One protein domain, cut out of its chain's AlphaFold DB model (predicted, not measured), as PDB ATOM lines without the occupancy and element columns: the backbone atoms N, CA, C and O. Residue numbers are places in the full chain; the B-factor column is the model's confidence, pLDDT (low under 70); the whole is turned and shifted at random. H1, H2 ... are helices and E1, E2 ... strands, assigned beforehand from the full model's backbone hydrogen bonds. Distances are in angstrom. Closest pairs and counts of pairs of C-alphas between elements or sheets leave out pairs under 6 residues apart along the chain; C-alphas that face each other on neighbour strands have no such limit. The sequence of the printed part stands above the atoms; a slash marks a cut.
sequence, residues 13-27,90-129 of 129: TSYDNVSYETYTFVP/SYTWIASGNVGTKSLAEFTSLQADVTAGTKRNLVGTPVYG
ATOM      1  N   THR A  13     118.650  97.832 125.130       95.31
ATOM      2  CA  THR A  13     119.271  96.512 125.294       95.31
ATOM      3  C   THR A  13     120.183  96.159 124.118       95.31
ATOM      4  O   THR A  13     121.223  95.522 124.305       95.31
ATOM      5  N   SER A  14     119.851  96.621 122.910       97.44
ATOM      6  CA  SER A  14     120.626  96.396 121.686       97.44
ATOM      7  C   SER A  14     120.340  97.460 120.619       97.44
ATOM      8  O   SER A  14     119.529  98.366 120.816       97.44
ATOM      9  N   TYR A  15     121.035  97.356 119.487       98.50
ATOM     10  CA  TYR A  15     120.775  98.123 118.276       98.50
ATOM     11  C   TYR A  15     120.556  97.176 117.099       98.50
ATOM     12  O   TYR A  15     121.410  96.332 116.828       98.50
ATOM     13  N   ASP A  16     119.448  97.340 116.385       98.12
ATOM     14  CA  ASP A  16     119.126  96.618 115.154       98.12
ATOM     15  C   ASP A  16     119.509  97.416 113.910       98.12
ATOM     16  O   ASP A  16     119.697  98.633 113.954       98.12
ATOM     17  N   ASN A  17     119.582  96.724 112.771       97.69
ATOM     18  CA  ASN A  17     119.902  97.319 111.472       97.69
ATOM     19  C   ASN A  17     121.210  98.119 111.489       97.69
ATOM     20  O   ASN A  17     121.300  99.196 110.895       97.69
ATOM     21  N   VAL A  18     122.213  97.614 112.213       98.38
ATOM     22  CA  VAL A  18     123.471  98.333 112.373       98.38
ATOM     23  C   VAL A  18     124.208  98.361 111.041       98.38
ATOM     24  O   VAL A  18     124.327  97.340 110.368       98.38
ATOM     25  N   SER A  19     124.720  99.527 110.661       98.31
ATOM     26  CA  SER A  19     125.627  99.665 109.520       98.31
ATOM     27  C   SER A  19     126.645 100.772 109.767       98.31
ATOM     28  O   SER A  19     126.439 101.640 110.613       98.31
ATOM     29  N   TYR A  20     127.779 100.693 109.079       98.19
ATOM     30  CA  TYR A  20     128.875 101.653 109.151       98.19
ATOM     31  C   TYR A  20     129.708 101.584 107.867       98.19
ATOM     32  O   TYR A  20     129.519 100.711 107.020       98.19
ATOM     33  N   GLU A  21     130.674 102.480 107.732       98.00
ATOM     34  CA  GLU A  21     131.700 102.422 106.695       98.00
ATOM     35  C   GLU A  21     133.067 102.120 107.310       98.00
ATOM     36  O   GLU A  21     133.398 102.616 108.386       98.00
ATOM     37  N   THR A  22     133.874 101.326 106.611       95.50
ATOM     38  CA  THR A  22     135.300 101.094 106.902       95.50
ATOM     39  C   THR A  22     136.143 101.617 105.760       95.50
ATOM     40  O   THR A  22     135.687 101.565 104.620       95.50
ATOM     41  N   TYR A  23     137.370 102.062 106.022       92.00
ATOM     42  CA  TYR A  23     138.277 102.419 104.937       92.00
ATOM     43  C   TYR A  23     139.246 101.284 104.603       92.00
ATOM     44  O   TYR A  23     139.716 100.554 105.474       92.00
ATOM     45  N   THR A  24     139.573 101.155 103.323       90.50
ATOM     46  CA  THR A  24     140.779 100.470 102.858       90.50
ATOM     47  C   THR A  24     141.804 101.530 102.493       90.50
ATOM     48  O   THR A  24     141.499 102.451 101.734       90.50
ATOM     49  N   PHE A  25     143.001 101.411 103.066       87.50
ATOM     50  CA  PHE A  25     144.138 102.263 102.747       87.50
ATOM     51  C   PHE A  25     145.105 101.504 101.853       87.50
ATOM     52  O   PHE A  25     145.509 100.386 102.175       87.50
ATOM     53  N   VAL A  26     145.479 102.137 100.749       87.44
ATOM     54  CA  VAL A  26     146.566 101.679  99.896       87.44
ATOM     55  C   VAL A  26     147.651 102.749  99.959       87.44
ATOM     56  O   VAL A  26     147.393 103.868  99.504       87.44
ATOM     57  N   PRO A  27     148.830 102.435 100.527       83.31
ATOM     58  CA  PRO A  27     149.924 103.386 100.580       83.31
ATOM     59  C   PRO A  27     150.438 103.709  99.178       83.31
ATOM     60  O   PRO A  27     150.325 102.903  98.243       83.31
ATOM     61  N   SER A  90     145.839 106.282  98.713       87.38
ATOM     62  CA  SER A  90     144.399 106.258  98.473       87.38
ATOM     63  C   SER A  90     143.642 105.656  99.647       87.38
ATOM     64  O   SER A  90     144.069 104.685 100.275       87.38
ATOM     65  N   TYR A  91     142.491 106.262  99.927       89.44
ATOM     66  CA  TYR A  91     141.563 105.854 100.972       89.44
ATOM     67  C   TYR A  91     140.196 105.653 100.335       89.44
ATOM     68  O   TYR A  91     139.603 106.598  99.814       89.44
ATOM     69  N   THR A  92     139.683 104.427 100.384       93.12
ATOM     70  CA  THR A  92     138.336 104.118  99.890       93.12
ATOM     71  C   THR A  92     137.464 103.691 101.049       93.12
ATOM     72  O   THR A  92     137.804 102.744 101.753       93.12
ATOM     73  N   TRP A  93     136.339 104.376 101.238       94.50
ATOM     74  CA  TRP A  93     135.337 104.002 102.230       94.50
ATOM     75  C   TRP A  93     134.338 103.018 101.633       94.50
ATOM     76  O   TRP A  93     133.801 103.240 100.550       94.50
ATOM     77  N   ILE A  94     134.106 101.927 102.351       95.88
ATOM     78  CA  ILE A  94     133.286 100.796 101.933       95.88
ATOM     79  C   ILE A  94     132.171 100.632 102.959       95.88
ATOM     80  O   ILE A  94     132.440 100.474 104.151       95.88
ATOM     81  N   ALA A  95     130.924 100.671 102.493       96.62
ATOM     82  CA  ALA A  95     129.759 100.433 103.332       96.62
ATOM     83  C   ALA A  95     129.678  98.956 103.739       96.62
ATOM     84  O   ALA A  95     129.786  98.066 102.897       96.62
ATOM     85  N   SER A  96     129.428  98.695 105.022       97.06
ATOM     86  CA  SER A  96     129.242  97.337 105.544       97.06
ATOM     87  C   SER A  96     127.929  96.693 105.093       97.06
ATOM     88  O   SER A  96     127.771  95.480 105.197       97.06
ATOM     89  N   GLY A  97     126.953  97.506 104.674       96.88
ATOM     90  CA  GLY A  97     125.550  97.096 104.636       96.88
ATOM     91  C   GLY A  97     124.995  96.841 106.044       96.88
ATOM     92  O   GLY A  97     125.636  97.167 107.046       96.88
ATOM     93  N   ASN A  98     123.795  96.265 106.122       97.31
ATOM     94  CA  ASN A  98     123.192  95.870 107.394       97.31
ATOM     95  C   ASN A  98     123.928  94.648 107.972       97.31
ATOM     96  O   ASN A  98     123.843  93.554 107.415       97.31
ATOM     97  N   VAL A  99     124.617  94.832 109.099       97.31
ATOM     98  CA  VAL A  99     125.363  93.783 109.815       97.31
ATOM     99  C   VAL A  99     124.570  93.156 110.971       97.31
ATOM    100  O   VAL A  99     125.146  92.505 111.852       97.31
ATOM    101  N   GLY A 100     123.251  93.356 110.971       97.31
ATOM    102  CA  GLY A 100     122.304  92.799 111.929       97.31
ATOM    103  C   GLY A 100     122.296  93.521 113.274       97.31
ATOM    104  O   GLY A 100     122.679  94.688 113.389       97.31
ATOM    105  N   THR A 101     121.838  92.802 114.295       98.12
ATOM    106  CA  THR A 101     121.766  93.278 115.677       98.12
ATOM    107  C   THR A 101     123.154  93.341 116.314       98.12
ATOM    108  O   THR A 101     124.017  92.490 116.062       98.12
ATOM    109  N   LYS A 102     123.366  94.342 117.169       98.38
ATOM    110  CA  LYS A 102     124.525  94.474 118.056       98.38
ATOM    111  C   LYS A 102     124.058  94.700 119.480       98.38
ATOM    112  O   LYS A 102     123.176  95.517 119.729       98.38
ATOM    113  N   SER A 103     124.674  94.000 120.421       97.75
ATOM    114  CA  SER A 103     124.547  94.314 121.841       97.75
ATOM    115  C   SER A 103     125.034  95.737 122.131       97.75
ATOM    116  O   SER A 103     125.774  96.341 121.346       97.75
ATOM    117  N   LEU A 104     124.662  96.272 123.294       97.06
ATOM    118  CA  LEU A 104     125.119  97.593 123.726       97.06
ATOM    119  C   LEU A 104     126.656  97.699 123.768       97.06
ATOM    120  O   LEU A 104     127.217  98.721 123.371       97.06
ATOM    121  N   ALA A 105     127.339  96.633 124.195       97.44
ATOM    122  CA  ALA A 105     128.799  96.577 124.245       97.44
ATOM    123  C   ALA A 105     129.423  96.610 122.840       97.44
ATOM    124  O   ALA A 105     130.344  97.386 122.592       97.44
ATOM    125  N   GLU A 106     128.889  95.826 121.902       98.00
ATOM    126  CA  GLU A 106     129.363  95.820 120.514       98.00
ATOM    127  C   GLU A 106     129.125  97.168 119.826       98.00
ATOM    128  O   GLU A 106     130.020  97.683 119.159       98.00
ATOM    129  N   PHE A 107     127.951  97.780 120.013       97.94
ATOM    130  CA  PHE A 107     127.665  99.093 119.436       97.94
ATOM    131  C   PHE A 107     128.570 100.183 120.031       97.94
ATOM    132  O   PHE A 107     129.053 101.049 119.307       97.94
ATOM    133  N   THR A 108     128.878 100.102 121.329       97.62
ATOM    134  CA  THR A 108     129.846 100.997 121.986       97.62
ATOM    135  C   THR A 108     131.260 100.809 121.427       97.62
ATOM    136  O   THR A 108     131.951 101.791 121.169       97.62
ATOM    137  N   SER A 109     131.682  99.568 121.160       98.00
ATOM    138  CA  SER A 109     132.955  99.297 120.480       98.00
ATOM    139  C   SER A 109     133.000  99.935 119.089       98.00
ATOM    140  O   SER A 109     134.000 100.545 118.725       98.00
ATOM    141  N   LEU A 110     131.904  99.863 118.327       97.94
ATOM    142  CA  LEU A 110     131.818 100.513 117.015       97.94
ATOM    143  C   LEU A 110     131.884 102.044 117.124       97.94
ATOM    144  O   LEU A 110     132.481 102.687 116.265       97.94
ATOM    145  N   GLN A 111     131.321 102.649 118.175       98.06
ATOM    146  CA  GLN A 111     131.475 104.090 118.421       98.06
ATOM    147  C   GLN A 111     132.927 104.472 118.739       98.06
ATOM    148  O   GLN A 111     133.399 105.525 118.301       98.06
ATOM    149  N   ALA A 112     133.651 103.617 119.466       97.94
ATOM    150  CA  ALA A 112     135.074 103.816 119.717       97.94
ATOM    151  C   ALA A 112     135.882 103.760 118.409       97.94
ATOM    152  O   ALA A 112     136.713 104.635 118.178       97.94
ATOM    153  N   ASP A 113     135.572 102.819 117.514       97.19
ATOM    154  CA  ASP A 113     136.181 102.736 116.179       97.19
ATOM    155  C   ASP A 113     135.902 103.988 115.326       97.19
ATOM    156  O   ASP A 113     136.779 104.473 114.609       97.19
ATOM    157  N   VAL A 114     134.691 104.553 115.425       97.06
ATOM    158  CA  VAL A 114     134.353 105.827 114.765       97.06
ATOM    159  C   VAL A 114     135.176 106.980 115.333       97.06
ATOM    160  O   VAL A 114     135.703 107.793 114.580       97.06
ATOM    161  N   THR A 115     135.341 107.025 116.653       96.75
ATOM    162  CA  THR A 115     136.155 108.049 117.329       96.75
ATOM    163  C   THR A 115     137.636 107.926 116.960       96.75
ATOM    164  O   THR A 115     138.316 108.934 116.783       96.75
ATOM    165  N   ALA A 116     138.132 106.698 116.789       94.88
ATOM    166  CA  ALA A 116     139.487 106.412 116.326       94.88
ATOM    167  C   ALA A 116     139.688 106.664 114.818       94.88
ATOM    168  O   ALA A 116     140.817 106.593 114.335       94.88
ATOM    169  N   GLY A 117     138.618 106.936 114.063       92.38
ATOM    170  CA  GLY A 117     138.667 107.182 112.622       92.38
ATOM    171  C   GLY A 117     138.829 105.924 111.761       92.38
ATOM    172  O   GLY A 117     139.023 106.039 110.553       92.38
ATOM    173  N   THR A 118     138.730 104.722 112.340       92.56
ATOM    174  CA  THR A 118     138.779 103.447 111.593       92.56
ATOM    175  C   THR A 118     137.432 103.086 110.969       92.56
ATOM    176  O   THR A 118     137.370 102.320 110.000       92.56
ATOM    177  N   LYS A 119     136.349 103.671 111.491       96.50
ATOM    178  CA  LYS A 119     134.991 103.593 110.947       96.50
ATOM    179  C   LYS A 119     134.363 104.978 110.836       96.50
ATOM    180  O   LYS A 119     134.829 105.935 111.444       96.50
ATOM    181  N   ARG A 120     133.272 105.088 110.085       96.88
ATOM    182  CA  ARG A 120     132.401 106.276 110.081       96.88
ATOM    183  C   ARG A 120     130.965 105.901 109.729       96.88
ATOM    184  O   ARG A 120     130.692 104.739 109.438       96.88
ATOM    185  N   ASN A 121     130.059 106.878 109.756       97.12
ATOM    186  CA  ASN A 121     128.648 106.708 109.385       97.12
ATOM    187  C   ASN A 121     127.951 105.558 110.140       97.12
ATOM    188  O   ASN A 121     127.110 104.862 109.574       97.12
ATOM    189  N   LEU A 122     128.315 105.340 111.410       98.31
ATOM    190  CA  LEU A 122     127.680 104.327 112.250       98.31
ATOM    191  C   LEU A 122     126.224 104.709 112.516       98.31
ATOM    192  O   LEU A 122     125.941 105.762 113.087       98.31
ATOM    193  N   VAL A 123     125.316 103.815 112.151       97.88
ATOM    194  CA  VAL A 123     123.881 103.925 112.409       97.88
ATOM    195  C   VAL A 123     123.359 102.622 113.000       97.88
ATOM    196  O   VAL A 123     123.910 101.550 112.756       97.88
ATOM    197  N   GLY A 124     122.292 102.714 113.785       97.31
ATOM    198  CA  GLY A 124     121.589 101.581 114.376       97.31
ATOM    199  C   GLY A 124     120.274 102.046 114.993       97.31
ATOM    200  O   GLY A 124     120.160 103.192 115.423       97.31
ATOM    201  N   THR A 125     119.274 101.171 115.023       98.00
ATOM    202  CA  THR A 125     117.958 101.441 115.618       98.00
ATOM    203  C   THR A 125     117.937 100.904 117.047       98.00
ATOM    204  O   THR A 125     118.104  99.697 117.208       98.00
ATOM    205  N   PRO A 126     117.747 101.742 118.083       97.00
ATOM    206  CA  PRO A 126     117.691 101.265 119.460       97.00
ATOM    207  C   PRO A 126     116.551 100.265 119.667       97.00
ATOM    208  O   PRO A 126     115.418 100.508 119.249       97.00
ATOM    209  N   VAL A 127     116.847  99.170 120.357       95.75
ATOM    210  CA  VAL A 127     115.870  98.191 120.835       95.75
ATOM    211  C   VAL A 127     115.752  98.344 122.344       95.75
ATOM    212  O   VAL A 127     116.759  98.416 123.050       95.75
ATOM    213  N   TYR A 128     114.516  98.413 122.828       94.06
ATOM    214  CA  TYR A 128     114.200  98.658 124.229       94.06
ATOM    215  C   TYR A 128     113.672  97.387 124.897       94.06
ATOM    216  O   TYR A 128     112.879  96.661 124.293       94.06
ATOM    217  N   GLY A 129     114.097  97.135 126.135       83.38
ATOM    218  CA  GLY A 129     113.662  96.007 126.962       83.38
ATOM    219  C   GLY A 129     113.592  96.343 128.442       83.38
ATOM    220  O   GLY A 129     114.098  97.423 128.848       83.38
TER     221      GLY A 129
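What this domain is: This is residues 13 to 27 and 90 to 129 of the 129 residues of an uncharacterized protein of Leptospira ilyithenensis (UniProt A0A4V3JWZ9). A long, narrow, twisted sheet of three strands has one helix, H1, packed on one face. E1 is the long inner strand: E3 runs beside its residues 13 to 22 and E2 beside its residues 21 to 26, while H1 covers E1 and E3. The printed part has 55 residues, with three named strands and one named helix in the chain order E1, E2, H1, E3; the sheet runs E2, E1, E3, all antiparallel, and the class is mixed, helices and strands. The whole is only just compact, close to loose, with a radius of gyration of the C-alphas of 12.0 A, and a rod spanning 45 by 20 by 11 A.

How they stand to each other: E1, residues 13 to 26, and E3, residues 119 to 128, are antiparallel neighbours at 172 degrees, with N 16 and O 125 within hydrogen-bond range at 2.8 A. E2, residues 90 to 95, is E1's other antiparallel neighbour, at 157 degrees, with N 24 and O 92 within range at 2.8 A. E1 bends by 66 degrees at residue 17 and E3 by 51 degrees at residue 122. H1, residues 104 to 115, is on the sheet, giving two layers, a helix on one face of a sheet. Its closest C-alphas to E3 are those of Val 114 and Arg 120, 5.1 A apart. To E1, the closest are those of Leu 104 and Ser 14, 5.1 A apart. E2, H1 and E3 form a split strand-helix-strand unit, two strands running the same way with E1 between them; its crossover is right-handed. In H1 every O i to N i+4 pair is within hydrogen-bond range.

Where its parts are: E1 measures 37.6 A from C-alpha 13 at (119.271, 96.512, 125.294) to C-alpha 26. E3 measures 25.2 A and ends at C-alpha 128, (114.200, 98.658, 124.229). E2 and H1 each measure 16.5 A.

The domain as a whole: The C-alphas farthest apart, those of Pro 27 and Gly 129, are 45.4 A apart. Residues 28 to 89 are not printed; C-alphas 27 and 90 are 6.6 A apart across the cut. The link from H1 to E3 is tight, and that from E2 to H1 short. No printed residue is under 70 in pLDDT.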